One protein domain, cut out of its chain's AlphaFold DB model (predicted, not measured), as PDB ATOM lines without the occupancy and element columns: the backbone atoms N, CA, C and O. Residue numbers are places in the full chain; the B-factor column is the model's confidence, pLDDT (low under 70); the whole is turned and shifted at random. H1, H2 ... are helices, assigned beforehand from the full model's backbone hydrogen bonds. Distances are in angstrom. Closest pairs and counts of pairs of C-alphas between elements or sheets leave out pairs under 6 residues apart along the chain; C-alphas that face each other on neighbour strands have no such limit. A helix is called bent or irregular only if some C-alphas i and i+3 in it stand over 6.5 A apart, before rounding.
ATOM      1  N   GLY A 324     154.278 113.206 166.992       93.62
ATOM      2  CA  GLY A 324     155.138 113.647 165.902       93.62
ATOM      3  C   GLY A 324     154.377 114.179 164.697       93.62
ATOM      4  O   GLY A 324     154.814 115.168 164.116       93.62
ATOM      5  N   GLU A 325     153.224 113.602 164.353       93.00
ATOM      6  CA  GLU A 325     152.394 114.112 163.254       93.00
ATOM      7  C   GLU A 325     151.905 115.538 163.541       93.00
ATOM      8  O   GLU A 325     152.032 116.421 162.687       93.00
ATOM      9  N   TYR A 326     151.436 115.815 164.763       95.38
ATOM     10  CA  TYR A 326     151.096 117.184 165.170       95.38
ATOM     11  C   TYR A 326     152.283 118.141 165.031       95.38
ATOM     12  O   TYR A 326     152.128 119.231 164.478       95.38
ATOM     13  N   LEU A 327     153.473 117.738 165.486       95.94
ATOM     14  CA  LEU A 327     154.678 118.565 165.399       95.94
ATOM     15  C   LEU A 327     155.110 118.818 163.950       95.94
ATOM     16  O   LEU A 327     155.446 119.950 163.607       95.94
ATOM     17  N   GLN A 328     155.053 117.814 163.074       94.12
ATOM     18  CA  GLN A 328     155.345 117.988 161.649       94.12
ATOM     19  C   GLN A 328     154.392 119.000 161.010       94.12
ATOM     20  O   GLN A 328     154.827 119.893 160.284       94.12
ATOM     21  N   HIS A 329     153.100 118.916 161.325       94.44
ATOM     22  CA  HIS A 329     152.109 119.862 160.829       94.44
ATOM     23  C   HIS A 329     152.284 121.274 161.395       94.44
ATOM     24  O   HIS A 329     152.129 122.242 160.645       94.44
ATOM     25  N   ALA A 330     152.662 121.399 162.668       95.88
ATOM     26  CA  ALA A 330     152.997 122.675 163.283       95.88
ATOM     27  C   ALA A 330     154.212 123.323 162.607       95.88
ATOM     28  O   ALA A 330     154.139 124.480 162.211       95.88
ATOM     29  N   LEU A 331     155.289 122.565 162.380       94.75
ATOM     30  CA  LEU A 331     156.496 123.033 161.687       94.75
ATOM     31  C   LEU A 331     156.218 123.451 160.242       94.75
ATOM     32  O   LEU A 331     156.779 124.432 159.753       94.75
ATOM     33  N   ALA A 332     155.354 122.705 159.558       91.75
ATOM     34  CA  ALA A 332     154.952 122.985 158.190       91.75
ATOM     35  C   ALA A 332     154.140 124.294 158.102       91.75
ATOM     36  O   ALA A 332     154.387 125.123 157.227       91.75
ATOM     37  N   ALA A 333     153.204 124.510 159.033       92.25
ATOM     38  CA  ALA A 333     152.471 125.771 159.149       92.25
ATOM     39  C   ALA A 333     153.377 126.929 159.595       92.25
ATOM     40  O   ALA A 333     153.269 128.024 159.049       92.25
ATOM     41  N   PHE A 334     154.296 126.686 160.532       93.19
ATOM     42  CA  PHE A 334     155.223 127.695 161.031       93.19
ATOM     43  C   PHE A 334     156.103 128.246 159.905       93.19
ATOM     44  O   PHE A 334     156.159 129.456 159.695       93.19
ATOM     45  N   HIS A 335     156.699 127.359 159.104       90.00
ATOM     46  CA  HIS A 335     157.470 127.752 157.926       90.00
ATOM     47  C   HIS A 335     156.647 128.617 156.958       90.00
ATOM     48  O   HIS A 335     157.092 129.681 156.532       90.00
ATOM     49  N   ARG A 336     155.423 128.172 156.643       88.62
ATOM     50  CA  ARG A 336     154.544 128.842 155.679       88.62
ATOM     51  C   ARG A 336     154.074 130.221 156.146       88.62
ATOM     52  O   ARG A 336     153.912 131.103 155.319       88.62
ATOM     53  N   TYR A 337     153.800 130.406 157.434       89.00
ATOM     54  CA  TYR A 337     153.133 131.623 157.913       89.00
ATOM     55  C   TYR A 337     154.053 132.595 158.660       89.00
ATOM     56  O   TYR A 337     153.745 133.781 158.717       89.00
ATOM     57  N   TYR A 338     155.182 132.136 159.209       87.81
ATOM     58  CA  TYR A 338     156.018 132.943 160.113       87.81
ATOM     59  C   TYR A 338     157.427 133.217 159.579       87.81
ATOM     60  O   TYR A 338     158.049 134.191 160.001       87.81
ATOM     61  N   ASP A 339     157.929 132.395 158.652       75.38
ATOM     62  CA  ASP A 339     159.292 132.482 158.102       75.38
ATOM     63  C   ASP A 339     159.367 133.221 156.746       75.38
ATOM     64  O   ASP A 339     160.405 133.260 156.091       75.38
ATOM     65  N   GLY A 340     158.249 133.802 156.296       63.69
ATOM     66  CA  GLY A 340     158.151 134.538 155.029       63.69
ATOM     67  C   GLY A 340     157.975 133.669 153.772       63.69
ATOM     68  O   GLY A 340     158.019 134.206 152.666       63.69
ATOM     69  N   GLY A 341     157.767 132.352 153.912       57.66
ATOM     70  CA  GLY A 341     157.451 131.451 152.793       57.66
ATOM     71  C   GLY A 341     156.057 131.703 152.199       57.66
ATOM     72  O   GLY A 341     155.147 132.058 152.934       57.66
ATOM     73  N   ASP A 342     155.910 131.535 150.876       49.72
ATOM     74  CA  ASP A 342     154.712 131.654 150.006       49.72
ATOM     75  C   ASP A 342     153.797 132.900 150.115       49.72
ATOM     76  O   ASP A 342     153.121 133.236 149.144       49.72
ATOM     77  N   ALA A 343     153.749 133.605 151.245       51.31
ATOM     78  CA  ALA A 343     152.744 134.623 151.550       51.31
ATOM     79  C   ALA A 343     153.249 136.072 151.432       51.31
ATOM     80  O   ALA A 343     152.462 137.001 151.604       51.31
ATOM     81  N   GLY A 344     154.544 136.298 151.162       51.69
ATOM     82  CA  GLY A 344     155.108 137.651 151.021       51.69
ATOM     83  C   GLY A 344     154.999 138.519 152.285       51.69
ATOM     84  O   GLY A 344     155.100 139.743 152.204       51.69
ATOM     85  N   THR A 345     154.768 137.904 153.447       61.88
ATOM     86  CA  THR A 345     154.620 138.578 154.739       61.88
ATOM     87  C   THR A 345     155.973 138.781 155.413       61.88
ATOM     88  O   THR A 345     156.884 137.962 155.286       61.88
ATOM     89  N   THR A 346     156.110 139.871 156.171       72.25
ATOM     90  CA  THR A 346     157.268 140.077 157.049       72.25
ATOM     91  C   THR A 346     157.384 138.930 158.054       72.25
ATOM     92  O   THR A 346     156.362 138.560 158.639       72.25
ATOM     93  N   PRO A 347     158.594 138.393 158.302       83.06
ATOM     94  CA  PRO A 347     158.796 137.369 159.316       83.06
ATOM     95  C   PRO A 347     158.268 137.794 160.687       83.06
ATOM     96  O   PRO A 347     158.201 138.985 161.007       83.06
ATOM     97  N   SER A 348     157.920 136.815 161.518       88.50
ATOM     98  CA  SER A 348     157.557 137.068 162.915       88.50
ATOM     99  C   SER A 348     158.665 137.796 163.676       88.50
ATOM    100  O   SER A 348     159.861 137.596 163.424       88.50
ATOM    101  N   LEU A 349     158.269 138.598 164.671       90.06
ATOM    102  CA  LEU A 349     159.207 139.215 165.606       90.06
ATOM    103  C   LEU A 349     160.118 138.155 166.235       90.06
ATOM    104  O   LEU A 349     161.336 138.322 166.236       90.06
ATOM    105  N   LEU A 350     159.553 137.047 166.729       91.75
ATOM    106  CA  LEU A 350     160.340 136.012 167.402       91.75
ATOM    107  C   LEU A 350     161.262 135.245 166.456       91.75
ATOM    108  O   LEU A 350     162.317 134.792 166.893       91.75
ATOM    109  N   VAL A 351     160.919 135.148 165.169       91.25
ATOM    110  CA  VAL A 351     161.844 134.628 164.149       91.25
ATOM    111  C   VAL A 351     163.063 135.542 164.046       91.25
ATOM    112  O   VAL A 351     164.194 135.069 164.148       91.25
ATOM    113  N   SER A 352     162.837 136.853 163.951       91.25
ATOM    114  CA  SER A 352     163.913 137.847 163.866       91.25
ATOM    115  C   SER A 352     164.782 137.869 165.133       91.25
ATOM    116  O   SER A 352     166.010 137.907 165.046       91.25
ATOM    117  N   VAL A 353     164.162 137.782 166.316       92.00
ATOM    118  CA  VAL A 353     164.868 137.691 167.606       92.00
ATOM    119  C   VAL A 353     165.688 136.403 167.692       92.00
ATOM    120  O   VAL A 353     166.849 136.452 168.097       92.00
ATOM    121  N   CYS A 354     165.123 135.261 167.290       93.69
ATOM    122  CA  CYS A 354     165.832 133.985 167.261       93.69
ATOM    123  C   CYS A 354     167.076 134.070 166.369       93.69
ATOM    124  O   CYS A 354     168.172 133.737 166.811       93.69
ATOM    125  N   ASP A 355     166.936 134.556 165.135       91.06
ATOM    126  CA  ASP A 355     168.039 134.627 164.167       91.06
ATOM    127  C   ASP A 355     169.181 135.539 164.625       91.06
ATOM    128  O   ASP A 355     170.362 135.212 164.446       91.06
ATOM    129  N   ALA A 356     168.839 136.667 165.255       90.06
ATOM    130  CA  ALA A 356     169.815 137.586 165.823       90.06
ATOM    131  C   ALA A 356     170.674 136.899 166.899       90.06
ATOM    132  O   ALA A 356     171.896 137.027 166.882       90.06
ATOM    133  N   HIS A 357     170.058 136.113 167.789       88.88
ATOM    134  CA  HIS A 357     170.764 135.399 168.860       88.88
ATOM    135  C   HIS A 357     171.503 134.155 168.370       88.88
ATOM    136  O   HIS A 357     172.602 133.854 168.821       88.88
ATOM    137  N   VAL A 358     170.942 133.439 167.404       87.06
ATOM    138  CA  VAL A 358     171.604 132.293 166.774       87.06
ATOM    139  C   VAL A 358     172.945 132.692 166.153       87.06
ATOM    140  O   VAL A 358     173.926 131.950 166.236       87.06
ATOM    141  N   SER A 359     173.003 133.889 165.570       78.81
ATOM    142  CA  SER A 359     174.224 134.433 164.976       78.81
ATOM    143  C   SER A 359     175.331 134.679 166.011       78.81
ATOM    144  O   SER A 359     176.509 134.595 165.668       78.81
ATOM    145  N   THR A 360     174.988 134.933 167.280       78.56
ATOM    146  CA  THR A 360     175.973 135.192 168.347       78.56
ATOM    147  C   THR A 360     176.531 133.916 168.973       78.56
ATOM    148  O   THR A 360     177.677 133.912 169.417       78.56
ATOM    149  N   VAL A 361     175.778 132.810 168.960       76.69
ATOM    150  CA  VAL A 361     176.205 131.512 169.524       76.69
ATOM    151  C   VAL A 361     177.035 130.649 168.560       76.69
ATOM    152  O   VAL A 361     177.343 129.501 168.868       76.69
ATOM    153  N   GLY A 362     177.438 131.183 167.402       63.81
ATOM    154  CA  GLY A 362     178.370 130.510 166.487       63.81
ATOM    155  C   GLY A 362     177.775 129.340 165.694       63.81
ATOM    156  O   GLY A 362     178.519 128.529 165.148       63.81
ATOM    157  N   ALA A 363     176.446 129.260 165.576       63.50
ATOM    158  CA  ALA A 363     175.737 128.194 164.863       63.50
ATOM    159  C   ALA A 363     175.686 128.406 163.328       63.50
ATOM    160  O   ALA A 363     174.654 128.207 162.679       63.50
ATOM    161  N   GLY A 364     176.799 128.838 162.727       61.62
ATOM    162  CA  GLY A 364     176.920 128.981 161.275       61.62
ATOM    163  C   GLY A 364     176.765 127.633 160.557       61.62
ATOM    164  O   GLY A 364     177.272 126.618 161.021       61.62
ATOM    165  N   GLY A 365     176.067 127.610 159.415       72.94
ATOM    166  CA  GLY A 365     175.940 126.405 158.576       72.94
ATOM    167  C   GLY A 365     174.717 125.516 158.836       72.94
ATOM    168  O   GLY A 365     174.651 124.412 158.300       72.94
ATOM    169  N   MET A 366     173.726 125.971 159.611       86.81
ATOM    170  CA  MET A 366     172.458 125.242 159.761       86.81
ATOM    171  C   MET A 366     171.656 125.191 158.456       86.81
ATOM    172  O   MET A 366     171.485 126.206 157.774       86.81
ATOM    173  N   THR A 367     171.103 124.013 158.154       89.56
ATOM    174  CA  THR A 367     170.159 123.826 157.045       89.56
ATOM    175  C   THR A 367     168.855 124.587 157.307       89.56
ATOM    176  O   THR A 367     168.514 124.890 158.454       89.56
ATOM    177  N   ALA A 368     168.088 124.874 156.249       88.06
ATOM    178  CA  ALA A 368     166.769 125.504 156.381       88.06
ATOM    179  C   ALA A 368     165.815 124.685 157.275       88.06
ATOM    180  O   ALA A 368     165.063 125.254 158.060       88.06
ATOM    181  N   ALA A 369     165.910 123.351 157.214       91.12
ATOM    182  CA  ALA A 369     165.147 122.431 158.054       91.12
ATOM    183  C   ALA A 369     165.454 122.611 159.549       91.12
ATOM    184  O   ALA A 369     164.543 122.838 160.343       91.12
ATOM    185  N   VAL A 370     166.738 122.595 159.925       93.06
ATOM    186  CA  VAL A 370     167.167 122.806 161.319       93.06
ATOM    187  C   VAL A 370     166.730 124.185 161.814       93.06
ATOM    188  O   VAL A 370     166.214 124.306 162.922       93.06
ATOM    189  N   ARG A 371     166.876 125.220 160.979       92.25
ATOM    190  CA  ARG A 371     166.483 126.586 161.338       92.25
ATOM    191  C   ARG A 371     164.978 126.718 161.583       92.25
ATOM    192  O   ARG A 371     164.587 127.381 162.537       92.25
ATOM    193  N   ASN A 372     164.145 126.076 160.762       93.12
ATOM    194  CA  ASN A 372     162.692 126.080 160.946       93.12
ATOM    195  C   ASN A 372     162.295 125.457 162.296       93.12
ATOM    196  O   ASN A 372     161.542 126.060 163.059       93.12
ATOM    197  N   VAL A 373     162.862 124.289 162.623       95.62
ATOM    198  CA  VAL A 373     162.621 123.613 163.910       95.62
ATOM    199  C   VAL A 373     163.082 124.474 165.081       95.62
ATOM    200  O   VAL A 373     162.343 124.634 166.051       95.62
ATOM    201  N   LEU A 374     164.267 125.074 164.973       95.94
ATOM    202  CA  LEU A 374     164.832 125.923 166.017       95.94
ATOM    203  C   LEU A 374     163.973 127.161 166.281       95.94
ATOM    204  O   LEU A 374     163.687 127.455 167.434       95.94
ATOM    205  N   ARG A 375     163.535 127.871 165.236       95.81
ATOM    206  CA  ARG A 375     162.693 129.072 165.375       95.81
ATOM    207  C   ARG A 375     161.333 128.743 165.984       95.81
ATOM    208  O   ARG A 375     160.875 129.470 166.866       95.81
ATOM    209  N   PHE A 376     160.715 127.639 165.557       97.19
ATOM    210  CA  PHE A 376     159.476 127.153 166.161       97.19
ATOM    211  C   PHE A 376     159.684 126.832 167.646       97.19
ATOM    212  O   PHE A 376     158.967 127.362 168.492       97.19
ATOM    213  N   LEU A 377     160.699 126.024 167.978       98.06
ATOM    214  CA  LEU A 377     161.007 125.671 169.363       98.06
ATOM    215  C   LEU A 377     161.319 126.915 170.201       98.06
ATOM    216  O   LEU A 377     160.807 127.033 171.309       98.06
ATOM    217  N   PHE A 378     162.084 127.870 169.671       97.94
ATOM    218  CA  PHE A 378     162.401 129.121 170.352       97.94
ATOM    219  C   PHE A 378     161.138 129.909 170.709       97.94
ATOM    220  O   PHE A 378     160.995 130.319 171.859       97.94
ATOM    221  N   ALA A 379     160.183 130.054 169.784       98.00
ATOM    222  CA  ALA A 379     158.903 130.702 170.075       98.00
ATOM    223  C   ALA A 379     158.137 129.981 171.201       98.00
ATOM    224  O   ALA A 379     157.653 130.622 172.137       98.00
ATOM    225  N   GLN A 380     158.100 128.644 171.170       98.50
ATOM    226  CA  GLN A 380     157.480 127.843 172.231       98.50
ATOM    227  C   GLN A 380     158.199 128.038 173.576       98.50
ATOM    228  O   GLN A 380     157.542 128.254 174.593       98.50
ATOM    229  N   ARG A 381     159.540 128.067 173.599       98.19
ATOM    230  CA  ARG A 381     160.324 128.335 174.817       98.19
ATOM    231  C   ARG A 381     160.084 129.730 175.377       98.19
ATOM    232  O   ARG A 381     159.924 129.868 176.585       98.19
ATOM    233  N   VAL A 382     160.035 130.762 174.534       98.25
ATOM    234  CA  VAL A 382     159.719 132.129 174.980       98.25
ATOM    235  C   VAL A 382     158.340 132.148 175.640       98.25
ATOM    236  O   VAL A 382     158.188 132.656 176.752       98.25
ATOM    237  N   SER A 383     157.351 131.504 175.018       98.06
ATOM    238  CA  SER A 383     156.003 131.433 175.574       98.06
ATOM    239  C   SER A 383     155.941 130.663 176.905       98.06
ATOM    240  O   SER A 383     155.355 131.157 177.872       98.06
ATOM    241  N   MET A 384     156.582 129.493 176.991       97.94
ATOM    242  CA  MET A 384     156.518 128.589 178.148       97.94
ATOM    243  C   MET A 384     157.432 129.012 179.309       97.94
ATOM    244  O   MET A 384     157.077 128.882 180.483       97.94
ATOM    245  N   ASP A 385     158.624 129.518 178.998       97.38
ATOM    246  CA  ASP A 385     159.721 129.714 179.951       97.38
ATOM    247  C   ASP A 385     160.213 131.159 180.055       97.38
ATOM    248  O   ASP A 385     160.817 131.516 181.071       97.38
ATOM    249  N   GLY A 386     159.902 131.991 179.064       97.50
ATOM    250  CA  GLY A 386     160.349 133.375 178.959       97.50
ATOM    251  C   GLY A 386     161.642 133.547 178.185       97.50
ATOM    252  O   GLY A 386     162.449 132.621 178.047       97.50
ATOM    253  N   LEU A 387     161.831 134.765 177.680       95.94
ATOM    254  CA  LEU A 387     162.923 135.103 176.769       95.94
ATOM    255  C   LEU A 387     164.321 134.749 177.320       95.94
ATOM    256  O   LEU A 387     165.065 134.073 176.603       95.94
ATOM    257  N   PRO A 388     164.679 135.060 178.586       95.56
ATOM    258  CA  PRO A 388     166.016 134.750 179.099       95.56
ATOM    259  C   PRO A 388     166.338 133.248 179.098       95.56
ATOM    260  O   PRO A 388     167.446 132.841 178.743       95.56
ATOM    261  N   LYS A 389     165.366 132.401 179.461       96.31
ATOM    262  CA  LYS A 389     165.544 130.939 179.479       96.31
ATOM    263  C   LYS A 389     165.573 130.349 178.072       96.31
ATOM    264  O   LYS A 389     166.356 129.432 177.819       96.31
ATOM    265  N   ALA A 390     164.756 130.881 177.161       96.56
ATOM    266  CA  ALA A 390     164.778 130.494 175.754       96.56
ATOM    267  C   ALA A 390     166.151 130.777 175.126       96.56
ATOM    268  O   ALA A 390     166.752 129.883 174.535       96.56
ATOM    269  N   MET A 391     166.698 131.977 175.344       95.06
ATOM    270  CA  MET A 391     168.036 132.354 174.879       95.06
ATOM    271  C   MET A 391     169.131 131.454 175.461       95.06
ATOM    272  O   MET A 391     169.996 130.988 174.724       95.06
ATOM    273  N   ALA A 392     169.070 131.154 176.762       95.19
ATOM    274  CA  ALA A 392     170.034 130.270 177.417       95.19
ATOM    275  C   ALA A 392     170.001 128.821 176.885       95.19
ATOM    276  O   ALA A 392     170.999 128.110 176.985       95.19
ATOM    277  N   SER A 393     168.875 128.383 176.306       95.50
ATOM    278  CA  SER A 393     168.694 127.019 175.785       95.50
ATOM    279  C   SER A 393     169.171 126.841 174.338       95.50
ATOM    280  O   SER A 393     169.411 125.710 173.921       95.50
ATOM    281  N   LEU A 394     169.374 127.935 173.587       93.69
ATOM    282  CA  LEU A 394     169.628 127.907 172.139       93.69
ATOM    283  C   LEU A 394     170.754 126.955 171.719       93.69
ATOM    284  O   LEU A 394     170.587 126.183 170.780       93.69
ATOM    285  N   ALA A 395     171.900 126.985 172.403       91.44
ATOM    286  CA  ALA A 395     173.037 126.139 172.038       91.44
ATOM    287  C   ALA A 395     172.728 124.639 172.209       91.44
ATOM    288  O   ALA A 395     173.099 123.824 171.362       91.44
ATOM    289  N   ALA A 396     172.020 124.279 173.285       93.44
ATOM    290  CA  ALA A 396     171.593 122.905 173.529       93.44
ATOM    291  C   ALA A 396     170.519 122.470 172.520       93.44
ATOM    292  O   ALA A 396     170.596 121.360 171.994       93.44
ATOM    293  N   ASP A 397     169.577 123.358 172.195       94.94
ATOM    294  CA  ASP A 397     168.523 123.102 171.212       94.94
ATOM    295  C   ASP A 397     169.099 122.849 169.817       94.94
ATOM    296  O   ASP A 397     168.725 121.876 169.166       94.94
ATOM    297  N   VAL A 398     170.056 123.670 169.370       92.56
ATOM    298  CA  VAL A 398     170.746 123.471 168.084       92.56
ATOM    299  C   VAL A 398     171.376 122.080 168.023       92.56
ATOM    300  O   VAL A 398     171.160 121.354 167.052       92.56
ATOM    301  N   CYS A 399     172.104 121.684 169.071       91.06
ATOM    302  CA  CYS A 399     172.743 120.371 169.143       91.06
ATOM    303  C   CYS A 399     171.710 119.230 169.083       91.06
ATOM    304  O   CYS A 399     171.860 118.303 168.286       91.06
ATOM    305  N   ALA A 400     170.634 119.323 169.871       92.75
ATOM    306  CA  ALA A 400     169.583 118.309 169.914       92.75
ATOM    307  C   ALA A 400     168.843 118.171 168.573       92.75
ATOM    308  O   ALA A 400     168.565 117.055 168.130       92.75
ATOM    309  N   ILE A 401     168.556 119.289 167.898       94.31
ATOM    310  CA  ILE A 401     167.853 119.311 166.606       94.31
ATOM    311  C   ILE A 401     168.738 118.747 165.487       94.31
ATOM    312  O   ILE A 401     168.250 118.013 164.630       94.31
ATOM    313  N   GLN A 402     170.039 119.045 165.483       91.88
ATOM    314  CA  GLN A 402     170.967 118.543 164.459       91.88
ATOM    315  C   GLN A 402     171.143 117.020 164.483       91.88
ATOM    316  O   GLN A 402     171.508 116.435 163.467       91.88
ATOM    317  N   GLN A 403     170.876 116.379 165.622       91.19
ATOM    318  CA  GLN A 403     170.934 114.922 165.770       91.19
ATOM    319  C   GLN A 403     169.675 114.212 165.249       91.19
ATOM    320  O   GLN A 403     169.654 112.983 165.172       91.19
ATOM    321  N   GLN A 404     168.625 114.958 164.895       93.00
ATOM    322  CA  GLN A 404     167.364 114.380 164.441       93.00
ATOM    323  C   GLN A 404     167.462 113.860 163.007       93.00
ATOM    324  O   GLN A 404     168.140 114.428 162.150       93.00
ATOM    325  N   THR A 405     166.713 112.795 162.723       91.94
ATOM    326  CA  THR A 405     166.523 112.321 161.348       91.94
ATOM    327  C   THR A 405     165.412 113.126 160.687       91.94
ATOM    328  O   THR A 405     164.270 113.112 161.151       91.94
ATOM    329  N   PHE A 406     165.744 113.816 159.598       93.62
ATOM    330  CA  PHE A 406     164.798 114.609 158.819       93.62
ATOM    331  C   PHE A 406     164.237 113.808 157.641       93.62
ATOM    332  O   PHE A 406     164.969 113.099 156.951       93.62
ATOM    333  N   VAL A 407     162.945 113.975 157.386       93.00
ATOM    334  CA  VAL A 407     162.218 113.406 156.247       93.00
ATOM    335  C   VAL A 407     161.584 114.511 155.403       93.00
ATOM    336  O   VAL A 407     161.367 115.615 155.916       93.00
ATOM    337  N   PRO A 408     161.272 114.252 154.117       91.38
ATOM    338  CA  PRO A 408     160.457 115.165 153.320       91.38
ATOM    339  C   PRO A 408     159.169 115.533 154.057       91.38
ATOM    340  O   PRO A 408     158.566 114.685 154.714       91.38
ATOM    341  N   ASN A 409     158.763 116.797 153.967       84.00
ATOM    342  CA  ASN A 409     157.616 117.306 154.704       84.00
ATOM    343  C   ASN A 409     156.314 116.656 154.198       84.00
ATOM    344  O   ASN A 409     155.916 116.909 153.059       84.00
ATOM    345  N   PRO A 410     155.625 115.840 155.017       80.25
ATOM    346  CA  PRO A 410     154.440 115.116 154.561       80.25
ATOM    347  C   PRO A 410     153.212 116.026 154.418       80.25
ATOM    348  O   PRO A 410     152.228 115.645 153.791       80.25
ATOM    349  N   ALA A 411     153.253 117.232 154.994       77.38
ATOM    350  CA  ALA A 411     152.146 118.178 154.987       77.38
ATOM    351  C   ALA A 411     152.196 119.170 153.815       77.38
ATOM    352  O   ALA A 411     151.145 119.565 153.314       77.38
ATOM    353  N   TYR A 412     153.399 119.585 153.403       76.12
ATOM    354  CA  TYR A 412     153.634 120.516 152.297       76.12
ATOM    355  C   TYR A 412     154.848 120.059 151.487       76.12
ATOM    356  O   TYR A 412     155.971 120.163 151.969       76.12
ATOM    357  N   LEU A 413     154.620 119.605 150.251       73.75
ATOM    358  CA  LEU A 413     155.666 119.079 149.361       73.75
ATOM    359  C   LEU A 413     156.831 120.062 149.143       73.75
ATOM    360  O   LEU A 413     157.975 119.626 149.061       73.75
ATOM    361  N   ASP A 414     156.543 121.366 149.114       75.50
ATOM    362  CA  ASP A 414     157.534 122.430 148.892       75.50
ATOM    363  C   ASP A 414     158.165 122.971 150.193       75.50
ATOM    364  O   ASP A 414     159.027 123.847 150.160       75.50
ATOM    365  N   GLY A 415     157.745 122.463 151.358       78.44
ATOM    366  CA  GLY A 415     158.284 122.867 152.656       78.44
ATOM    367  C   GLY A 415     159.640 122.221 152.972       78.44
ATOM    368  O   GLY A 415     159.980 121.165 152.429       78.44
ATOM    369  N   PRO A 416     160.428 122.793 153.903       86.75
ATOM    370  CA  PRO A 416     161.683 122.194 154.325       86.75
ATOM    371  C   PRO A 416     161.424 120.835 154.993       86.75
ATOM    372  O   PRO A 416     160.378 120.665 155.635       86.75
ATOM    373  N   PRO A 417     162.379 119.888 154.905       92.31
ATOM    374  CA  PRO A 417     162.323 118.641 155.658       92.31
ATOM    375  C   PRO A 417     162.028 118.870 157.146       92.31
ATOM    376  O   PRO A 417     162.451 119.868 157.729       92.31
ATOM    377  N   VAL A 418     161.338 117.920 157.772       93.75
ATOM    378  CA  VAL A 418     160.951 117.958 159.195       93.75
ATOM    379  C   VAL A 418     161.444 116.699 159.913       93.75
ATOM    380  O   VAL A 418     161.669 115.689 159.245       93.75
ATOM    381  N   PRO A 419     161.626 116.715 161.247       94.38
ATOM    382  CA  PRO A 419     161.942 115.504 162.000       94.38
ATOM    383  C   PRO A 419     160.924 114.384 161.735       94.38
ATOM    384  O   PRO A 419     159.736 114.649 161.527       94.38
ATOM    385  N   HIS A 420     161.386 113.136 161.716       92.69
ATOM    386  CA  HIS A 420     160.524 111.964 161.547       92.69
ATOM    387  C   HIS A 420     159.463 111.887 162.663       92.69
ATOM    388  O   HIS A 420     159.786 112.112 163.824       92.69
ATOM    389  N   ALA A 421     158.214 111.527 162.339       88.25
ATOM    390  CA  ALA A 421     157.098 111.541 163.297       88.25
ATOM    391  C   ALA A 421     157.321 110.620 164.515       88.25
ATOM    392  O   ALA A 421     156.976 110.979 165.630       88.25
ATOM    393  N   ALA A 422     157.984 109.478 164.330       87.38
ATOM    394  CA  ALA A 422     158.366 108.590 165.437       87.38
ATOM    395  C   ALA A 422     159.386 109.194 166.434       87.38
ATOM    396  O   ALA A 422     159.725 108.551 167.422       87.38
ATOM    397  N   VAL A 423     159.928 110.395 166.180       84.50
ATOM    398  CA  VAL A 423     160.890 111.062 167.069       84.50
ATOM    399  C   VAL A 423     160.389 112.456 167.434       84.50
ATOM    400  O   VAL A 423     160.356 113.374 166.613       84.50
ATOM    401  N   SER A 424     160.020 112.630 168.703       89.06
ATOM    402  CA  SER A 424     159.462 113.888 169.218       89.06
ATOM    403  C   SER A 424     160.190 114.447 170.445       89.06
ATOM    404  O   SER A 424     159.797 115.494 170.958       89.06
ATOM    405  N   ASP A 425     161.283 113.806 170.873       89.25
ATOM    406  CA  ASP A 425     162.041 114.155 172.088       89.25
ATOM    407  C   ASP A 425     162.739 115.520 172.008       89.25
ATOM    408  O   ASP A 425     163.049 116.133 173.028       89.25
ATOM    409  N   TRP A 426     162.959 116.031 170.793       93.31
ATOM    410  CA  TRP A 426     163.479 117.384 170.573       93.31
ATOM    411  C   TRP A 426     162.506 118.471 171.057       93.31
ATOM    412  O   TRP A 426     162.925 119.602 171.303       93.31
ATOM    413  N   TYR A 427     161.216 118.146 171.188       96.25
ATOM    414  CA  TYR A 427     160.190 119.054 171.676       96.25
ATOM    415  C   TYR A 427     159.833 118.707 173.131       96.25
ATOM    416  O   TYR A 427     159.209 117.673 173.374       96.25
ATOM    417  N   PRO A 428     160.176 119.551 174.122       95.56
ATOM    418  CA  PRO A 428     160.123 119.163 175.535       95.56
ATOM    419  C   PRO A 428     158.746 119.339 176.199       95.56
ATOM    420  O   PRO A 428     158.594 119.015 177.373       95.56
ATOM    421  N   TYR A 429     157.748 119.886 175.496       97.38
ATOM    422  CA  TYR A 429     156.469 120.282 176.097       97.38
ATOM    423  C   TYR A 429     155.320 119.329 175.761       97.38
ATOM    424  O   TYR A 429     155.269 118.749 174.677       97.38
ATOM    425  N   SER A 430     154.344 119.210 176.658       96.94
ATOM    426  CA  SER A 430     153.129 118.405 176.444       96.94
ATOM    427  C   SER A 430     152.043 119.121 175.635       96.94
ATOM    428  O   SER A 430     151.004 118.533 175.354       96.94
TER     429      SER A 430
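AT A GLANCE: This is residues 324 to 430 of the 451 residues of the protein "Aminopeptidase P1, putative,metallo-peptidase,Clan MG, Family M24" of Leishmania guyanensis (UniProt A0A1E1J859). H3 forms the core: H1 and H2 cross it, and H4 folds back beside it as a helical hairpin. After H4, a long stretch without a named element, residues 403 to 430, loops round the outside and doubles back on itself through a short antiparallel pairing of residues 406 to 407 with 418 to 419. The printed part has 107 residues, with four named helices in the order H1, H2, H3, H4 and no named strand; its class is all helix. It is compact, with a radius of gyration of the C-alphas of 12.9 A, and rounded, spanning 34 by 32 by 28 A.

IN THESE COORDINATES: H1, residues 324 to 338, begins with C-alpha 324 at (155.138, 113.647, 165.902) and is 20.2 A long. H2 takes residues 349 to 360. H3, residues 368 to 385, is 25.0 A long. H4, residues 387 to 402, measures 22.1 A and ends with C-alpha 402 at (170.967, 118.543, 164.459). H4 is irregular, with C-alphas 392 and 395 7.4 A apart, and has a kink of 50 degrees near residue 395.

HOW THE PARTS SIT: H3 is the hub. H1 touches it with residues 331 to 335 alone, about perpendicular at 83 degrees; their closest C-alphas, of His 335 and Asn 372, are 6.3 A apart. H2 touches H3 with residues 350 to 355 alone, closest at the C-alphas of Val 351 and Arg 375, 5.8 A. H3 and H4 touch as a hairpin, opposite ways at a shallow tilt of 33 degrees, only just short of steep; their closest C-alphas, of Arg 381 and Ala 390, are 5.0 A apart. H1 and H4 are apart. Every O i to N i+4 pair is within hydrogen-bond range in H1 and H3, against 7 of 8 in H2 and 10 of 12 in H4.

THE WHOLE: The farthest C-alphas, of Pro 388 and Leu 413, are 35.2 A apart. The printed part has no cut, and no link between helices is long. Residues 340 to 345 and 362 to 364 have pLDDT under 70.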